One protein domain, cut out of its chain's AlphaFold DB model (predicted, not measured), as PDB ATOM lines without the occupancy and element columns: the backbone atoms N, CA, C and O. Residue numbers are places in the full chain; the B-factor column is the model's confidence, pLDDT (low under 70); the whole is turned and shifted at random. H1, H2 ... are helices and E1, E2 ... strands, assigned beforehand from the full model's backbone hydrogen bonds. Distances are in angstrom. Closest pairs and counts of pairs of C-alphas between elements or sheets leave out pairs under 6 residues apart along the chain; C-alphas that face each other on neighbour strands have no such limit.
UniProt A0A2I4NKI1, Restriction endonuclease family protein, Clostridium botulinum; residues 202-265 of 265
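What this domain is: This is residues 202 to 265 of the 265 residues of the protein "Restriction endonuclease family protein" of Clostridium botulinum (UniProt A0A2I4NKI1). With little regular structure, this is a small three-stranded sheet with one helix, H1, over one face, two layers, and a tail, residues 253 to 265, that stands free. The printed part has 64 residues, 24 in named elements, of mixed class, in the order H1 E1 E2 E3; E1 E2 E3 is a meander, each strand the antiparallel neighbour of the one before. It is only just compact, close to loose, radius of gyration of the C-alphas 12.6 A, spanning 35 by 31 by 22 A.

How they stand to each other: E2, residues 232 to 235, forms hairpins with E1, residues 218 to 221, and E3, residues 245 to 248. Within hydrogen-bond range are N 220 and O 233, 2.8 A, and N 234 and O 246, 2.9 A. H1, residues 203 to 214, with every O i to N i+4 pair within range, is on the sheet at a height of 9.0 A, along the strands, 7 degrees from E1 on the local plane. Its closest C-alphas to E1 are Lys 213 and Thr 219, 6.6 A.

Where its parts are: H1 runs 16.9 A from C-alpha 203 at (30.159, -29.738, -11.135). E1, E2 and E3 measure 10.4, 10.3 and 9.8 A; E3 ends at C-alpha 248, (35.677, -17.514, -5.437).

The domain as a whole: The printed part has no cut and no long link. pLDDT is under 70 in 22 residues, among them 253 to 265.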
ATOM      1  N   TYR A 202      33.803 -30.964  -9.241       77.88
ATOM      2  CA  TYR A 202      33.909 -29.901 -10.253       77.88
ATOM      3  C   TYR A 202      32.559 -29.353 -10.746       77.88
ATOM      4  O   TYR A 202      32.405 -28.181 -11.083       77.88
ATOM      5  N   LYS A 203      31.507 -30.181 -10.743       85.00
ATOM      6  CA  LYS A 203      30.159 -29.738 -11.135       85.00
ATOM      7  C   LYS A 203      29.601 -28.639 -10.220       85.00
ATOM      8  O   LYS A 203      28.727 -27.892 -10.657       85.00
ATOM      9  N   MET A 204      30.093 -28.514  -8.988       88.00
ATOM     10  CA  MET A 204      29.675 -27.461  -8.064       88.00
ATOM     11  C   MET A 204      30.179 -26.104  -8.548       88.00
ATOM     12  O   MET A 204      29.435 -25.130  -8.491       88.00
ATOM     13  N   GLU A 205      31.393 -26.041  -9.096       88.56
ATOM     14  CA  GLU A 205      31.937 -24.822  -9.701       88.56
ATOM     15  C   GLU A 205      31.060 -24.354 -10.859       88.56
ATOM     16  O   GLU A 205      30.759 -23.168 -10.969       88.56
ATOM     17  N   VAL A 206      30.566 -25.291 -11.678       88.94
ATOM     18  CA  VAL A 206      29.606 -24.994 -12.752       88.94
ATOM     19  C   VAL A 206      28.326 -24.382 -12.183       88.94
ATOM     20  O   VAL A 206      27.861 -23.364 -12.689       88.94
ATOM     21  N   LEU A 207      27.764 -24.965 -11.121       90.94
ATOM     22  CA  LEU A 207      26.543 -24.452 -10.496       90.94
ATOM     23  C   LEU A 207      26.742 -23.036  -9.933       90.94
ATOM     24  O   LEU A 207      25.926 -22.153 -10.197       90.94
ATOM     25  N   ILE A 208      27.828 -22.807  -9.192       90.81
ATOM     26  CA  ILE A 208      28.146 -21.492  -8.616       90.81
ATOM     27  C   ILE A 208      28.393 -20.454  -9.719       90.81
ATOM     28  O   ILE A 208      27.879 -19.338  -9.631       90.81
ATOM     29  N   ASN A 209      29.107 -20.830 -10.781       90.88
ATOM     30  CA  ASN A 209      29.342 -19.982 -11.946       90.88
ATOM     31  C   ASN A 209      28.034 -19.493 -12.579       90.88
ATOM     32  O   ASN A 209      27.872 -18.299 -12.823       90.88
ATOM     33  N   GLU A 210      27.077 -20.394 -12.810       93.12
ATOM     34  CA  GLU A 210      25.788 -20.024 -13.404       93.12
ATOM     35  C   GLU A 210      24.923 -19.184 -12.449       93.12
ATOM     36  O   GLU A 210      24.269 -18.241 -12.890       93.12
ATOM     37  N   ILE A 211      24.974 -19.432 -11.133       91.62
ATOM     38  CA  ILE A 211      24.288 -18.584 -10.139       91.62
ATOM     39  C   ILE A 211      24.821 -17.145 -10.180       91.62
ATOM     40  O   ILE A 211      24.037 -16.194 -10.145       91.62
ATOM     41  N   LEU A 212      26.142 -16.968 -10.259       89.38
ATOM     42  CA  LEU A 212      26.766 -15.645 -10.332       89.38
ATOM     43  C   LEU A 212      26.394 -14.909 -11.626       89.38
ATOM     44  O   LEU A 212      26.038 -13.730 -11.567       89.38
ATOM     45  N   LYS A 213      26.373 -15.611 -12.764       88.69
ATOM     46  CA  LYS A 213      25.901 -15.053 -14.041       88.69
ATOM     47  C   LYS A 213      24.448 -14.596 -13.974       88.69
ATOM     48  O   LYS A 213      24.142 -13.487 -14.403       88.69
ATOM     49  N   VAL A 214      23.558 -15.408 -13.397       91.81
ATOM     50  CA  VAL A 214      22.137 -15.049 -13.221       91.81
ATOM     51  C   VAL A 214      21.974 -13.826 -12.314       91.81
ATOM     52  O   VAL A 214      21.085 -13.010 -12.541       91.81
ATOM     53  N   LYS A 215      22.861 -13.638 -11.328       87.06
ATOM     54  CA  LYS A 215      22.914 -12.420 -10.502       87.06
ATOM     55  C   LYS A 215      23.468 -11.187 -11.232       87.06
ATOM     56  O   LYS A 215      23.588 -10.134 -10.611       87.06
ATOM     57  N   GLY A 216      23.789 -11.298 -12.521       85.06
ATOM     58  CA  GLY A 216      24.286 -10.199 -13.349       85.06
ATOM     59  C   GLY A 216      25.791  -9.960 -13.228       85.06
ATOM     60  O   GLY A 216      26.265  -8.898 -13.619       85.06
ATOM     61  N   VAL A 217      26.542 -10.919 -12.679       86.56
ATOM     62  CA  VAL A 217      27.997 -10.818 -12.524       86.56
ATOM     63  C   VAL A 217      28.677 -11.544 -13.681       86.56
ATOM     64  O   VAL A 217      28.335 -12.683 -14.000       86.56
ATOM     65  N   THR A 218      29.663 -10.912 -14.312       87.25
ATOM     66  CA  THR A 218      30.486 -11.570 -15.331       87.25
ATOM     67  C   THR A 218      31.512 -12.455 -14.641       87.25
ATOM     68  O   THR A 218      32.242 -11.993 -13.762       87.25
ATOM     69  N   THR A 219      31.571 -13.725 -15.036       89.62
ATOM     70  CA  THR A 219      32.456 -14.719 -14.428       89.62
ATOM     71  C   THR A 219      33.460 -15.295 -15.420       89.62
ATOM     72  O   THR A 219      33.180 -15.436 -16.611       89.62
ATOM     73  N   TYR A 220      34.625 -15.673 -14.903       86.19
ATOM     74  CA  TYR A 220      35.635 -16.475 -15.581       86.19
ATOM     75  C   TYR A 220      35.936 -17.701 -14.718       86.19
ATOM     76  O   TYR A 220      36.196 -17.556 -13.524       86.19
ATOM     77  N   ARG A 221      35.885 -18.896 -15.313       85.81
ATOM     78  CA  ARG A 221      36.226 -20.155 -14.639       85.81
ATOM     79  C   ARG A 221      37.623 -20.592 -15.044       85.81
ATOM     80  O   ARG A 221      37.914 -20.622 -16.241       85.81
ATOM     81  N   SER A 222      38.440 -20.944 -14.058       79.88
ATOM     82  CA  SER A 222      39.778 -21.480 -14.291       79.88
ATOM     83  C   SER A 222      39.703 -22.813 -15.064       79.88
ATOM     84  O   SER A 222      38.732 -23.568 -14.915       79.88
ATOM     85  N   PRO A 223      40.664 -23.101 -15.961       73.06
ATOM     86  CA  PRO A 223      40.800 -24.423 -16.574       73.06
ATOM     87  C   PRO A 223      41.097 -25.486 -15.508       73.06
ATOM     88  O   PRO A 223      41.705 -25.164 -14.503       73.06
ATOM     89  N   GLU A 224      40.732 -26.751 -15.738       65.06
ATOM     90  CA  GLU A 224      41.056 -27.832 -14.793       65.06
ATOM     91  C   GLU A 224      42.586 -27.987 -14.643       65.06
ATOM     92  O   GLU A 224      43.272 -28.328 -15.613       65.06
ATOM     93  N   GLY A 225      43.138 -27.740 -13.448       64.00
ATOM     94  CA  GLY A 225      44.585 -27.800 -13.228       64.00
ATOM     95  C   GLY A 225      45.041 -27.481 -11.803       64.00
ATOM     96  O   GLY A 225      44.266 -27.519 -10.852       64.00
ATOM     97  N   CYS A 226      46.346 -27.220 -11.635       46.00
ATOM     98  CA  CYS A 226      46.904 -26.737 -10.370       46.00
ATOM     99  C   CYS A 226      46.513 -25.267 -10.196       46.00
ATOM    100  O   CYS A 226      47.292 -24.349 -10.453       46.00
ATOM    101  N   ASP A 227      45.257 -25.068  -9.831       57.84
ATOM    102  CA  ASP A 227      44.674 -23.756  -9.654       57.84
ATOM    103  C   ASP A 227      45.156 -23.246  -8.301       57.84
ATOM    104  O   ASP A 227      45.045 -23.941  -7.290       57.84
ATOM    105  N   TYR A 228      45.747 -22.051  -8.274       59.38
ATOM    106  CA  TYR A 228      46.342 -21.407  -7.095       59.38
ATOM    107  C   TYR A 228      45.294 -21.026  -6.016       59.38
ATOM    108  O   TYR A 228      45.340 -19.945  -5.439       59.38
ATOM    109  N   GLY A 229      44.314 -21.892  -5.750       66.31
ATOM    110  CA  GLY A 229      43.226 -21.701  -4.801       66.31
ATOM    111  C   GLY A 229      42.047 -20.881  -5.326       66.31
ATOM    112  O   GLY A 229      41.213 -20.483  -4.516       66.31
ATOM    113  N   VAL A 230      41.964 -20.619  -6.638       76.25
ATOM    114  CA  VAL A 230      40.905 -19.800  -7.253       76.25
ATOM    115  C   VAL A 230      40.212 -20.560  -8.382       76.25
ATOM    116  O   VAL A 230      40.786 -20.743  -9.456       76.25
ATOM    117  N   ASP A 231      38.951 -20.921  -8.154       82.06
ATOM    118  CA  ASP A 231      38.151 -21.699  -9.108       82.06
ATOM    119  C   ASP A 231      37.343 -20.780 -10.044       82.06
ATOM    120  O   ASP A 231      37.160 -21.065 -11.231       82.06
ATOM    121  N   LEU A 232      36.877 -19.629  -9.530       86.75
ATOM    122  CA  LEU A 232      36.162 -18.614 -10.312       86.75
ATOM    123  C   LEU A 232      36.639 -17.195  -9.973       86.75
ATOM    124  O   LEU A 232      36.869 -16.844  -8.815       86.75
ATOM    125  N   LEU A 233      36.681 -16.342 -10.992       86.38
ATOM    126  CA  LEU A 233      36.792 -14.891 -10.867       86.38
ATOM    127  C   LEU A 233      35.467 -14.256 -11.277       86.38
ATOM    128  O   LEU A 233      34.884 -14.648 -12.286       86.38
ATOM    129  N   ALA A 234      34.989 -13.271 -10.519       88.06
ATOM    130  CA  ALA A 234      33.719 -12.603 -10.787       88.06
ATOM    131  C   ALA A 234      33.839 -11.072 -10.665       88.06
ATOM    132  O   ALA A 234      34.520 -10.564  -9.773       88.06
ATOM    133  N   SER A 235      33.185 -10.331 -11.564       85.62
ATOM    134  CA  SER A 235      33.181  -8.860 -11.594       85.62
ATOM    135  C   SER A 235      31.819  -8.300 -12.015       85.62
ATOM    136  O   SER A 235      31.120  -8.861 -12.857       85.62
ATOM    137  N   SER A 236      31.446  -7.166 -11.418       78.44
ATOM    138  CA  SER A 236      30.161  -6.470 -11.583       78.44
ATOM    139  C   SER A 236      29.959  -5.771 -12.937       78.44
ATOM    140  O   SER A 236      28.878  -5.239 -13.180       78.44
ATOM    141  N   SER A 237      30.961  -5.741 -13.823       71.69
ATOM    142  CA  SER A 237      30.830  -5.118 -15.151       71.69
ATOM    143  C   SER A 237      30.722  -6.148 -16.265       71.69
ATOM    144  O   SER A 237      31.434  -7.149 -16.234       71.69
ATOM    145  N   THR A 238      30.005  -5.793 -17.329       68.75
ATOM    146  CA  THR A 238      29.810  -6.577 -18.560       68.75
ATOM    147  C   THR A 238      31.102  -7.056 -19.233       68.75
ATOM    148  O   THR A 238      31.082  -8.055 -19.942       68.75
ATOM    149  N   PHE A 239      32.224  -6.360 -19.011       71.75
ATOM    150  CA  PHE A 239      33.542  -6.696 -19.570       71.75
ATOM    151  C   PHE A 239      34.535  -7.248 -18.532       71.75
ATOM    152  O   PHE A 239      35.710  -7.417 -18.835       71.75
ATOM    153  N   GLY A 240      34.097  -7.510 -17.297       64.88
ATOM    154  CA  GLY A 240      34.947  -8.064 -16.234       64.88
ATOM    155  C   GLY A 240      35.983  -7.107 -15.613       64.88
ATOM    156  O   GLY A 240      36.794  -7.537 -14.794       64.88
ATOM    157  N   PHE A 241      35.967  -5.818 -15.964       73.31
ATOM    158  CA  PHE A 241      36.890  -4.799 -15.434       73.31
ATOM    159  C   PHE A 241      36.346  -4.017 -14.228       73.31
ATOM    160  O   PHE A 241      37.069  -3.230 -13.621       73.31
ATOM    161  N   GLY A 242      35.078  -4.222 -13.882       68.25
ATOM    162  CA  GLY A 242      34.381  -3.540 -12.802       68.25
ATOM    163  C   GLY A 242      34.827  -3.993 -11.419       68.25
ATOM    164  O   GLY A 242      35.242  -5.137 -11.212       68.25
ATOM    165  N   SER A 243      34.690  -3.080 -10.464       74.06
ATOM    166  CA  SER A 243      34.873  -3.344  -9.041       74.06
ATOM    167  C   SER A 243      33.509  -3.571  -8.369       74.06
ATOM    168  O   SER A 243      32.536  -2.906  -8.737       74.06
ATOM    169  N   PRO A 244      33.402  -4.461  -7.368       80.88
ATOM    170  CA  PRO A 244      34.473  -5.273  -6.790       80.88
ATOM    171  C   PRO A 244      34.863  -6.468  -7.675       80.88
ATOM    172  O   PRO A 244      34.027  -7.042  -8.372       80.88
ATOM    173  N   LYS A 245      36.142  -6.856  -7.603       84.31
ATOM    174  CA  LYS A 245      36.640  -8.136  -8.124       84.31
ATOM    175  C   LYS A 245      36.531  -9.171  -7.012       84.31
ATOM    176  O   LYS A 245      37.041  -8.945  -5.918       84.31
ATOM    177  N   ILE A 246      35.856 -10.277  -7.284       85.00
ATOM    178  CA  ILE A 246      35.607 -11.342  -6.316       85.00
ATOM    179  C   ILE A 246      36.356 -12.587  -6.786       85.00
ATOM    180  O   ILE A 246      36.102 -13.086  -7.882       85.00
ATOM    181  N   CYS A 247      37.256 -13.094  -5.947       86.06
ATOM    182  CA  CYS A 247      37.833 -14.424  -6.106       86.06
ATOM    183  C   CYS A 247      36.958 -15.419  -5.347       86.06
ATOM    184  O   CYS A 247      36.654 -15.213  -4.171       86.06
ATOM    185  N   VAL A 248      36.538 -16.486  -6.016       85.75
ATOM    186  CA  VAL A 248      35.677 -17.514  -5.437       85.75
ATOM    187  C   VAL A 248      36.426 -18.834  -5.451       85.75
ATOM    188  O   VAL A 248      36.907 -19.279  -6.493       85.75
ATOM    189  N   GLN A 249      36.473 -19.463  -4.282       86.25
ATOM    190  CA  GLN A 249      36.916 -20.836  -4.126       86.25
ATOM    191  C   GLN A 249      35.705 -21.706  -3.781       86.25
ATOM    192  O   GLN A 249      34.964 -21.420  -2.838       86.25
ATOM    193  N   VAL A 250      35.492 -22.759  -4.556       83.50
ATOM    194  CA  VAL A 250      34.437 -23.747  -4.400       83.50
ATOM    195  C   VAL A 250      35.075 -25.033  -3.920       83.50
ATOM    196  O   VAL A 250      35.931 -25.621  -4.566       83.50
ATOM    197  N   LYS A 251      34.624 -25.521  -2.771       78.81
ATOM    198  CA  LYS A 251      35.088 -26.802  -2.259       78.81
ATOM    199  C   LYS A 251      33.919 -27.696  -1.898       78.81
ATOM    200  O   LYS A 251      32.987 -27.283  -1.212       78.81
ATOM    201  N   THR A 252      34.001 -28.950  -2.329       72.06
ATOM    202  CA  THR A 252      33.019 -29.988  -2.008       72.06
ATOM    203  C   THR A 252      33.661 -31.027  -1.102       72.06
ATOM    204  O   THR A 252      34.347 -31.932  -1.573       72.06
ATOM    205  N   GLN A 253      33.444 -30.906   0.200       65.81
ATOM    206  CA  GLN A 253      33.918 -31.874   1.188       65.81
ATOM    207  C   GLN A 253      32.818 -32.159   2.210       65.81
ATOM    208  O   GLN A 253      31.889 -31.373   2.376       65.81
ATOM    209  N   GLU A 254      32.927 -33.299   2.887       50.16
ATOM    210  CA  GLU A 254      31.929 -33.792   3.850       50.16
ATOM    211  C   GLU A 254      32.132 -33.237   5.270       50.16
ATOM    212  O   GLU A 254      31.432 -33.633   6.201       50.16
ATOM    213  N   THR A 255      33.114 -32.353   5.451       46.69
ATOM    214  CA  THR A 255      33.466 -31.695   6.717       46.69
ATOM    215  C   THR A 255      33.385 -30.182   6.562       46.69
ATOM    216  O   THR A 255      33.680 -29.635   5.502       46.69
ATOM    217  N   TYR A 256      32.980 -29.482   7.616       52.12
ATOM    218  CA  TYR A 256      32.799 -28.034   7.567       52.12
ATOM    219  C   TYR A 256      34.116 -27.271   7.317       52.12
ATOM    220  O   TYR A 256      35.195 -27.699   7.733       52.12
ATOM    221  N   PHE A 257      34.025 -26.123   6.634       53.34
ATOM    222  CA  PHE A 257      35.144 -25.195   6.466       53.34
ATOM    223  C   PHE A 257      35.269 -24.291   7.679       53.34
ATOM    224  O   PHE A 257      34.396 -23.468   7.937       53.34
ATOM    225  N   ARG A 258      36.405 -24.349   8.371       41.00
ATOM    226  CA  ARG A 258      36.767 -23.270   9.290       41.00
ATOM    227  C   ARG A 258      37.004 -22.015   8.446       41.00
ATOM    228  O   ARG A 258      37.827 -22.062   7.538       41.00
ATOM    229  N   SER A 259      36.275 -20.929   8.712       40.88
ATOM    230  CA  SER A 259      36.510 -19.641   8.045       40.88
ATOM    231  C   SER A 259      37.970 -19.228   8.253       40.88
ATOM    232  O   SER A 259      38.369 -18.871   9.362       40.88
ATOM    233  N   THR A 260      38.781 -19.335   7.207       38.34
ATOM    234  CA  THR A 260      40.123 -18.758   7.148       38.34
ATOM    235  C   THR A 260      40.013 -17.435   6.413       38.34
ATOM    236  O   THR A 260      39.736 -17.408   5.215       38.34
ATOM    237  N   TYR A 261      40.199 -16.338   7.143       35.94
ATOM    238  CA  TYR A 261      40.341 -15.019   6.545       35.94
ATOM    239  C   TYR A 261      41.645 -14.982   5.747       35.94
ATOM    240  O   TYR A 261      42.713 -15.272   6.286       35.94
ATOM    241  N   TRP A 262      41.549 -14.620   4.473       39.25
ATOM    242  CA  TRP A 262      42.705 -14.217   3.688       39.25
ATOM    243  C   TRP A 262      43.126 -12.833   4.190       39.25
ATOM    244  O   TRP A 262      42.415 -11.852   3.969       39.25
ATOM    245  N   TYR A 263      44.233 -12.759   4.928       28.42
ATOM    246  CA  TYR A 263      44.922 -11.489   5.128       28.42
ATOM    247  C   TYR A 263      45.581 -11.135   3.794       28.42
ATOM    248  O   TYR A 263      46.366 -11.922   3.270       28.42
ATOM    249  N   ASN A 264      45.216  -9.985   3.230       31.09
ATOM    250  CA  ASN A 264      46.011  -9.379   2.170       31.09
ATOM    251  C   ASN A 264      47.334  -8.933   2.810       31.09
ATOM    252  O   ASN A 264      47.312  -8.049   3.669       31.09
ATOM    253  N   GLU A 265      48.439  -9.572   2.429       31.34
ATOM    254  CA  GLU A 265      49.771  -8.955   2.484       31.34
ATOM    255  C   GLU A 265      49.922  -7.943   1.343       31.34
ATOM    256  O   GLU A 265      49.379  -8.203   0.241       31.34
TER     257      GLU A 265